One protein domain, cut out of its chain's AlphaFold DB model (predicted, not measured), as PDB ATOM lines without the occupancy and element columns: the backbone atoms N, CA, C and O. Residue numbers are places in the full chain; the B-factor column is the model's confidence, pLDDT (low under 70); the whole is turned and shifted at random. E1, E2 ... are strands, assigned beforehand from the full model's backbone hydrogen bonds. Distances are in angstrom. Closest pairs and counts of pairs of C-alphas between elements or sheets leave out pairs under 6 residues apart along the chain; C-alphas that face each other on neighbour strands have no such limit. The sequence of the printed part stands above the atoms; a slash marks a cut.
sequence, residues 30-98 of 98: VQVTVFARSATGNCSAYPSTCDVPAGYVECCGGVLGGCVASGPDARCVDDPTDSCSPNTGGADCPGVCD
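Overview. This is residues 30 to 98 of the 98 residues of an uncharacterized protein of Myxococcus llanfairpwllgwyngyllgogerychwyrndrobwllllantysiliogogogochensis (UniProt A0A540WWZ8). Little of this domain is regular structure: one twisted sheet of five very short strands, its lines turning by 167 degrees from edge to edge, with long loops at residues 61 to 75 and 79 to 94. The 69 printed residues hold no named helix; strands E1 to E5 form an antiparallel sheet, order E2, E1, E3, E5, E4. The class is all strand, with only 17 residues in named elements. It is compact, radius of gyration of the C-alphas 11.3 A, spanning 34 by 23 by 19 A.

Along the chain. E3, residues 57 to 60, is 9.6 A long. E1, residues 34 to 37, is 10.2 A long and begins at C-alpha 34 (30.741, 35.556, -4.843). E2 is residues 44 to 46, 6.6 A; E4, 76 to 78, 7.0 A; E5, 95 to 97, 7.0 A, ends at C-alpha 97 (20.713, 30.942, -7.126).

Arrangement. Within hydrogen-bond range, inner strand E3 pairs with E1 at N 59 and O 35, 2.7 A, and with E5 at N 95 and O 60, 2.8 A. Hairpin E1 and E2 has N 46 and O 34 at 2.8 A; hairpin E4 and E5 has N 96 and O 77 at 2.8 A.

Size, cuts and confidence. The farthest C-alphas, Cys 50 and Thr 88, are 34.0 A apart. The printed part has no cut. Links E3 to E4 and E4 to E5 are long. Residues 85 to 92 have pLDDT under 70.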
ATOM      1  N   VAL A  30      35.887  27.725  -3.012       87.12
ATOM      2  CA  VAL A  30      36.366  28.288  -4.268       87.12
ATOM      3  C   VAL A  30      36.792  29.731  -4.016       87.12
ATOM      4  O   VAL A  30      36.013  30.560  -3.547       87.12
ATOM      5  N   GLN A  31      38.052  30.032  -4.334       89.50
ATOM      6  CA  GLN A  31      38.631  31.379  -4.261       89.50
ATOM      7  C   GLN A  31      38.173  32.217  -5.464       89.50
ATOM      8  O   GLN A  31      38.950  32.540  -6.364       89.50
ATOM      9  N   VAL A  32      36.876  32.506  -5.504       90.38
ATOM     10  CA  VAL A  32      36.227  33.355  -6.500       90.38
ATOM     11  C   VAL A  32      35.333  34.349  -5.781       90.38
ATOM     12  O   VAL A  32      34.700  34.005  -4.786       90.38
ATOM     13  N   THR A  33      35.259  35.575  -6.297       94.00
ATOM     14  CA  THR A  33      34.321  36.558  -5.763       94.00
ATOM     15  C   THR A  33      32.892  36.067  -5.966       94.00
ATOM     16  O   THR A  33      32.464  35.873  -7.104       94.00
ATOM     17  N   VAL A  34      32.160  35.920  -4.867       94.69
ATOM     18  CA  VAL A  34      30.741  35.556  -4.843       94.69
ATOM     19  C   VAL A  34      29.942  36.765  -4.387       94.69
ATOM     20  O   VAL A  34      30.360  37.482  -3.480       94.69
ATOM     21  N   PHE A  35      28.784  37.006  -4.989       95.19
ATOM     22  CA  PHE A  35      27.853  38.009  -4.489       95.19
ATOM     23  C   PHE A  35      26.746  37.307  -3.721       95.19
ATOM     24  O   PHE A  35      26.178  36.348  -4.220       95.19
ATOM     25  N   ALA A  36      26.430  37.759  -2.514       94.69
ATOM     26  CA  ALA A  36      25.365  37.161  -1.716       94.69
ATOM     27  C   ALA A  36      24.636  38.214  -0.882       94.69
ATOM     28  O   ALA A  36      25.173  39.295  -0.607       94.69
ATOM     29  N   ARG A  37      23.407  37.907  -0.470       92.88
ATOM     30  CA  ARG A  37      22.582  38.783   0.370       92.88
ATOM     31  C   ARG A  37      21.872  38.008   1.472       92.88
ATOM     32  O   ARG A  37      21.578  36.825   1.340       92.88
ATOM     33  N   SER A  38      21.540  38.716   2.547       92.56
ATOM     34  CA  SER A  38      20.550  38.237   3.510       92.56
ATOM     35  C   SER A  38      19.136  38.409   2.948       92.56
ATOM     36  O   SER A  38      18.928  39.181   2.011       92.56
ATOM     37  N   ALA A  39      18.148  37.774   3.586       84.69
ATOM     38  CA  ALA A  39      16.738  37.818   3.179       84.69
ATOM     39  C   ALA A  39      16.153  39.235   2.978       84.69
ATOM     40  O   ALA A  39      15.164  39.400   2.272       84.69
ATOM     41  N   THR A  40      16.735  40.263   3.602       81.50
ATOM     42  CA  THR A  40      16.282  41.662   3.485       81.50
ATOM     43  C   THR A  40      17.386  42.621   3.039       81.50
ATOM     44  O   THR A  40      17.159  43.826   2.986       81.50
ATOM     45  N   GLY A  41      18.602  42.124   2.800       86.44
ATOM     46  CA  GLY A  41      19.771  42.939   2.462       86.44
ATOM     47  C   GLY A  41      19.929  43.151   0.959       86.44
ATOM     48  O   GLY A  41      19.128  42.651   0.185       86.44
ATOM     49  N   ASN A  42      20.992  43.844   0.553       88.06
ATOM     50  CA  ASN A  42      21.428  43.934  -0.845       88.06
ATOM     51  C   ASN A  42      22.581  42.955  -1.108       88.06
ATOM     52  O   ASN A  42      23.304  42.586  -0.178       88.06
ATOM     53  N   CYS A  43      22.792  42.593  -2.374       90.94
ATOM     54  CA  CYS A  43      23.933  41.779  -2.791       90.94
ATOM     55  C   CYS A  43      25.254  42.479  -2.460       90.94
ATOM     56  O   CYS A  43      25.481  43.629  -2.838       90.94
ATOM     57  N   SER A  44      26.119  41.772  -1.741       94.38
ATOM     58  CA  SER A  44      27.452  42.226  -1.345       94.38
ATOM     59  C   SER A  44      28.496  41.235  -1.841       94.38
ATOM     60  O   SER A  44      28.209  40.046  -1.941       94.38
ATOM     61  N   ALA A  45      29.690  41.727  -2.172       95.25
ATOM     62  CA  ALA A  45      30.784  40.894  -2.659       95.25
ATOM     63  C   ALA A  45      31.543  40.234  -1.500       95.25
ATOM     64  O   ALA A  45      31.917  40.903  -0.534       95.25
ATOM     65  N   TYR A  46      31.830  38.948  -1.659       94.75
ATOM     66  CA  TYR A  46      32.604  38.109  -0.755       94.75
ATOM     67  C   TYR A  46      33.807  37.543  -1.519       94.75
ATOM     68  O   TYR A  46      33.617  37.078  -2.641       94.75
ATOM     69  N   PRO A  47      35.041  37.602  -0.981       94.38
ATOM     70  CA  PRO A  47      36.245  37.177  -1.708       94.38
ATOM     71  C   PRO A  47      36.289  35.690  -2.079       94.38
ATOM     72  O   PRO A  47      36.975  35.322  -3.032       94.38
ATOM     73  N   SER A  48      35.588  34.848  -1.322       92.94
ATOM     74  CA  SER A  48      35.501  33.409  -1.545       92.94
ATOM     75  C   SER A  48      34.150  32.853  -1.098       92.94
ATOM     76  O   SER A  48      33.406  33.506  -0.359       92.94
ATOM     77  N   THR A  49      33.855  31.609  -1.485       91.56
ATOM     78  CA  THR A  49      32.650  30.902  -1.023       91.56
ATOM     79  C   THR A  49      32.638  30.676   0.496       91.56
ATOM     80  O   THR A  49      31.555  30.545   1.055       91.56
ATOM     81  N   CYS A  50      33.793  30.672   1.186       90.06
ATOM     82  CA  CYS A  50      33.813  30.524   2.649       90.06
ATOM     83  C   CYS A  50      33.384  31.802   3.386       90.06
ATOM     84  O   CYS A  50      32.994  31.743   4.549       90.06
ATOM     85  N   ASP A  51      33.535  32.968   2.753       93.00
ATOM     86  CA  ASP A  51      33.283  34.257   3.404       93.00
ATOM     87  C   ASP A  51      31.787  34.607   3.424       93.00
ATOM     88  O   ASP A  51      31.380  35.570   4.081       93.00
ATOM     89  N   VAL A  52      30.966  33.833   2.705       91.69
ATOM     90  CA  VAL A  52      29.513  33.995   2.651       91.69
ATOM     91  C   VAL A  52      28.904  33.515   3.975       91.69
ATOM     92  O   VAL A  52      29.039  32.341   4.326       91.69
ATOM     93  N   PRO A  53      28.211  34.384   4.735       92.00
ATOM     94  CA  PRO A  53      27.607  33.980   5.996       92.00
ATOM     95  C   PRO A  53      26.516  32.924   5.799       92.00
ATOM     96  O   PRO A  53      25.754  32.963   4.832       92.00
ATOM     97  N   ALA A  54      26.377  32.018   6.767       89.19
ATOM     98  CA  ALA A  54      25.329  31.005   6.734       89.19
ATOM     99  C   ALA A  54      23.926  31.639   6.643       89.19
ATOM    100  O   ALA A  54      23.606  32.592   7.359       89.19
ATOM    101  N   GLY A  55      23.077  31.084   5.773       89.12
ATOM    102  CA  GLY A  55      21.712  31.569   5.538       89.12
ATOM    103  C   GLY A  55      21.602  32.745   4.563       89.12
ATOM    104  O   GLY A  55      20.518  33.310   4.420       89.12
ATOM    105  N   TYR A  56      22.698  33.128   3.905       93.06
ATOM    106  CA  TYR A  56      22.661  34.050   2.773       93.06
ATOM    107  C   TYR A  56      22.313  33.296   1.489       93.06
ATOM    108  O   TYR A  56      22.642  32.121   1.342       93.06
ATOM    109  N   VAL A  57      21.662  33.994   0.562       92.88
ATOM    110  CA  VAL A  57      21.407  33.508  -0.795       92.88
ATOM    111  C   VAL A  57      22.421  34.135  -1.747       92.88
ATOM    112  O   VAL A  57      22.701  35.336  -1.665       92.88
ATOM    113  N   GLU A  58      23.005  33.316  -2.616       93.94
ATOM    114  CA  GLU A  58      23.924  33.774  -3.655       93.94
ATOM    115  C   GLU A  58      23.143  34.554  -4.716       93.94
ATOM    116  O   GLU A  58      22.126  34.093  -5.233       93.94
ATOM    117  N   CYS A  59      23.619  35.758  -5.011       94.00
ATOM    118  CA  CYS A  59      23.118  36.595  -6.081       94.00
ATOM    119  C   CYS A  59      23.849  36.280  -7.382       94.00
ATOM    120  O   CYS A  59      25.053  36.023  -7.392       94.00
ATOM    121  N   CYS A  60      23.144  36.402  -8.496       93.00
ATOM    122  CA  CYS A  60      23.665  36.078  -9.815       93.00
ATOM    123  C   CYS A  60      23.119  37.033 -10.883       93.00
ATOM    124  O   CYS A  60      22.249  37.864 -10.626       93.00
ATOM    125  N   GLY A  61      23.646  36.915 -12.101       88.19
ATOM    126  CA  GLY A  61      23.206  37.705 -13.246       88.19
ATOM    127  C   GLY A  61      24.043  38.965 -13.470       88.19
ATOM    128  O   GLY A  61      24.593  39.568 -12.546       88.19
ATOM    129  N   GLY A  62      24.179  39.344 -14.741       84.75
ATOM    130  CA  GLY A  62      24.962  40.505 -15.165       84.75
ATOM    131  C   GLY A  62      26.376  40.518 -14.573       84.75
ATOM    132  O   GLY A  62      27.177  39.611 -14.801       84.75
ATOM    133  N   VAL A  63      26.677  41.566 -13.803       86.38
ATOM    134  CA  VAL A  63      27.983  41.785 -13.155       86.38
ATOM    135  C   VAL A  63      28.197  40.966 -11.878       86.38
ATOM    136  O   VAL A  63      29.322  40.917 -11.385       86.38
ATOM    137  N   LEU A  64      27.147  40.335 -11.342       88.50
ATOM    138  CA  LEU A  64      27.219  39.534 -10.115       88.50
ATOM    139  C   LEU A  64      27.720  38.105 -10.372       88.50
ATOM    140  O   LEU A  64      28.066  37.396  -9.436       88.50
ATOM    141  N   GLY A  65      27.811  37.682 -11.634       87.56
ATOM    142  CA  GLY A  65      28.333  36.364 -11.995       87.56
ATOM    143  C   GLY A  65      27.273  35.262 -11.957       87.56
ATOM    144  O   GLY A  65      26.136  35.469 -12.386       87.56
ATOM    145  N   GLY A  66      27.675  34.064 -11.530       89.75
ATOM    146  CA  GLY A  66      26.857  32.848 -11.549       89.75
ATOM    147  C   GLY A  66      26.857  32.119 -10.205       89.75
ATOM    148  O   GLY A  66      27.419  32.615  -9.241       89.75
ATOM    149  N   CYS A  67      26.242  30.936 -10.172       92.75
ATOM    150  CA  CYS A  67      25.929  30.190  -8.951       92.75
ATOM    151  C   CYS A  67      27.060  29.270  -8.486       92.75
ATOM    152  O   CYS A  67      26.921  28.048  -8.467       92.75
ATOM    153  N   VAL A  68      28.222  29.846  -8.184       90.50
ATOM    154  CA  VAL A  68      29.412  29.054  -7.854       90.50
ATOM    155  C   VAL A  68      29.330  28.489  -6.439       90.50
ATOM    156  O   VAL A  68      29.693  27.331  -6.236       90.50
ATOM    157  N   ALA A  69      28.843  29.271  -5.475       88.19
ATOM    158  CA  ALA A  69      28.697  28.813  -4.093       88.19
ATOM    159  C   ALA A  69      27.555  27.798  -3.937       88.19
ATOM    160  O   ALA A  69      27.638  26.898  -3.105       88.19
ATOM    161  N   SER A  70      26.512  27.929  -4.755       89.25
ATOM    162  CA  SER A  70      25.316  27.079  -4.716       89.25
ATOM    163  C   SER A  70      25.507  25.731  -5.425       89.25
ATOM    164  O   SER A  70      24.703  24.818  -5.247       89.25
ATOM    165  N   GLY A  71      26.593  25.573  -6.188       86.50
ATOM    166  CA  GLY A  71      26.978  24.315  -6.821       86.50
ATOM    167  C   GLY A  71      26.562  24.183  -8.293       86.50
ATOM    168  O   GLY A  71      25.912  25.057  -8.861       86.50
ATOM    169  N   PRO A  72      26.959  23.080  -8.951       85.62
ATOM    170  CA  PRO A  72      26.882  22.941 -10.408       85.62
ATOM    171  C   PRO A  72      25.457  22.814 -10.962       85.62
ATOM    172  O   PRO A  72      25.246  23.085 -12.142       85.62
ATOM    173  N   ASP A  73      24.501  22.394 -10.133       90.56
ATOM    174  CA  ASP A  73      23.096  22.220 -10.519       90.56
ATOM    175  C   ASP A  73      22.247  23.474 -10.256       90.56
ATOM    176  O   ASP A  73      21.092  23.533 -10.686       90.56
ATOM    177  N   ALA A  74      22.815  24.471  -9.570       92.38
ATOM    178  CA  ALA A  74      22.119  25.700  -9.237       92.38
ATOM    179  C   ALA A  74      21.932  26.577 -10.478       92.38
ATOM    180  O   ALA A  74      22.822  26.726 -11.326       92.38
ATOM    181  N   ARG A  75      20.758  27.195 -10.575       92.00
ATOM    182  CA  ARG A  75      20.384  28.059 -11.695       92.00
ATOM    183  C   ARG A  75      20.096  29.465 -11.203       92.00
ATOM    184  O   ARG A  75      19.511  29.666 -10.146       92.00
ATOM    185  N   CYS A  76      20.475  30.438 -12.020       91.56
ATOM    186  CA  CYS A  76      20.139  31.823 -11.750       91.56
ATOM    187  C   CYS A  76      18.669  32.072 -12.101       91.56
ATOM    188  O   CYS A  76      18.286  31.956 -13.271       91.56
ATOM    189  N   VAL A  77      17.859  32.390 -11.095       90.31
ATOM    190  CA  VAL A  77      16.438  32.731 -11.229       90.31
ATOM    191  C   VAL A  77      16.186  34.172 -10.801       90.31
ATOM    192  O   VAL A  77      16.998  34.777 -10.113       90.31
ATOM    193  N   ASP A  78      15.048  34.716 -11.221       87.56
ATOM    194  CA  ASP A  78      14.575  36.028 -10.777       87.56
ATOM    195  C   ASP A  78      14.403  36.058  -9.251       87.56
ATOM    196  O   ASP A  78      13.860  35.104  -8.685       87.56
ATOM    197  N   ASP A  79      14.862  37.120  -8.586       86.69
ATOM    198  CA  ASP A  79      14.756  37.237  -7.130       86.69
ATOM    199  C   ASP A  79      13.308  37.579  -6.732       86.69
ATOM    200  O   ASP A  79      12.862  38.711  -6.921       86.69
ATOM    201  N   PRO A  80      12.547  36.655  -6.113       83.06
ATOM    202  CA  PRO A  80      11.140  36.899  -5.789       83.06
ATOM    203  C   PRO A  80      10.946  37.945  -4.682       83.06
ATOM    204  O   PRO A  80       9.810  38.305  -4.361       83.06
ATOM    205  N   THR A  81      12.031  38.373  -4.036       83.19
ATOM    206  CA  THR A  81      12.006  39.337  -2.936       83.19
ATOM    207  C   THR A  81      12.382  40.747  -3.375       83.19
ATOM    208  O   THR A  81      12.290  41.672  -2.560       83.19
ATOM    209  N   ASP A  82      12.793  40.928  -4.630       78.56
ATOM    210  CA  ASP A  82      13.066  42.240  -5.193       78.56
ATOM    211  C   ASP A  82      11.860  42.782  -5.984       78.56
ATOM    212  O   ASP A  82      10.833  42.126  -6.176       78.56
ATOM    213  N   SER A  83      11.929  44.061  -6.353       79.31
ATOM    214  CA  SER A  83      10.903  44.714  -7.176       79.31
ATOM    215  C   SER A  83      11.326  44.858  -8.641       79.31
ATOM    216  O   SER A  83      10.670  45.580  -9.398       79.31
ATOM    217  N   CYS A  84      12.451  44.259  -9.029       77.69
ATOM    218  CA  CYS A  84      13.065  44.394 -10.340       77.69
ATOM    219  C   CYS A  84      12.545  43.286 -11.259       77.69
ATOM    220  O   CYS A  84      13.149  42.238 -11.421       77.69
ATOM    221  N   SER A  85      11.390  43.515 -11.890       68.00
ATOM    222  CA  SER A  85      10.803  42.491 -12.757       68.00
ATOM    223  C   SER A  85      11.570  42.342 -14.083       68.00
ATOM    224  O   SER A  85      11.803  43.347 -14.772       68.00
ATOM    225  N   PRO A  86      11.833  41.106 -14.551       65.44
ATOM    226  CA  PRO A  86      12.578  40.851 -15.780       65.44
ATOM    227  C   PRO A  86      11.859  41.346 -17.045       65.44
ATOM    228  O   PRO A  86      12.484  41.571 -18.083       65.44
ATOM    229  N   ASN A  87      10.549  41.596 -16.957       67.38
ATOM    230  CA  ASN A  87       9.740  42.152 -18.047       67.38
ATOM    231  C   ASN A  87       9.982  43.654 -18.292       67.38
ATOM    232  O   ASN A  87       9.517  44.201 -19.293       67.38
ATOM    233  N   THR A  88      10.704  44.328 -17.396       59.84
ATOM    234  CA  THR A  88      10.959  45.775 -17.419       59.84
ATOM    235  C   THR A  88      12.425  46.072 -17.105       59.84
ATOM    236  O   THR A  88      12.727  46.820 -16.184       59.84
ATOM    237  N   GLY A  89      13.342  45.482 -17.881       60.44
ATOM    238  CA  GLY A  89      14.790  45.692 -17.727       60.44
ATOM    239  C   GLY A  89      15.581  44.451 -17.311       60.44
ATOM    240  O   GLY A  89      16.663  44.588 -16.761       60.44
ATOM    241  N   GLY A  90      15.076  43.242 -17.585       59.00
ATOM    242  CA  GLY A  90      15.596  41.983 -17.031       59.00
ATOM    243  C   GLY A  90      17.042  41.592 -17.325       59.00
ATOM    244  O   GLY A  90      17.505  40.615 -16.758       59.00
ATOM    245  N   ALA A  91      17.771  42.323 -18.170       63.72
ATOM    246  CA  ALA A  91      19.220  42.140 -18.278       63.72
ATOM    247  C   ALA A  91      19.983  42.771 -17.095       63.72
ATOM    248  O   ALA A  91      21.090  42.338 -16.785       63.72
ATOM    249  N   ASP A  92      19.387  43.776 -16.451       68.81
ATOM    250  CA  ASP A  92      19.997  44.583 -15.392       68.81
ATOM    251  C   ASP A  92      19.468  44.221 -13.990       68.81
ATOM    252  O   ASP A  92      20.002  44.705 -12.991       68.81
ATOM    253  N   CYS A  93      18.430  43.380 -13.904       76.19
ATOM    254  CA  CYS A  93      17.887  42.906 -12.632       76.19
ATOM    255  C   CYS A  93      18.735  41.744 -12.088       76.19
ATOM    256  O   CYS A  93      18.960  40.768 -12.811       76.19
ATOM    257  N   PRO A  94      19.235  41.838 -10.844       81.81
ATOM    258  CA  PRO A  94      19.972  40.751 -10.223       81.81
ATOM    259  C   PRO A  94      19.030  39.589  -9.887       81.81
ATOM    260  O   PRO A  94      17.911  39.792  -9.434       81.81
ATOM    261  N   GLY A  95      19.505  38.367 -10.100       90.12
ATOM    262  CA  GLY A  95      18.817  37.147  -9.700       90.12
ATOM    263  C   GLY A  95      19.411  36.528  -8.439       90.12
ATOM    264  O   GLY A  95      20.382  37.035  -7.866       90.12
ATOM    265  N   VAL A  96      18.862  35.379  -8.057       92.50
ATOM    266  CA  VAL A  96      19.364  34.506  -6.990       92.50
ATOM    267  C   VAL A  96      19.564  33.079  -7.489       92.50
ATOM    268  O   VAL A  96      18.957  32.659  -8.473       92.50
ATOM    269  N   CYS A  97      20.432  32.337  -6.814       93.06
ATOM    270  CA  CYS A  97      20.713  30.942  -7.126       93.06
ATOM    271  C   CYS A  97      19.775  29.988  -6.376       93.06
ATOM    272  O   CYS A  97      19.643  30.090  -5.156       93.06
ATOM    273  N   ASP A  98      19.154  29.073  -7.126       89.38
ATOM    274  CA  ASP A  98      18.224  28.023  -6.666       89.38
ATOM    275  C   ASP A  98      18.601  26.648  -7.236       89.38
ATOM    276  O   ASP A  98      19.023  26.595  -8.418       89.38
TER     277      ASP A  98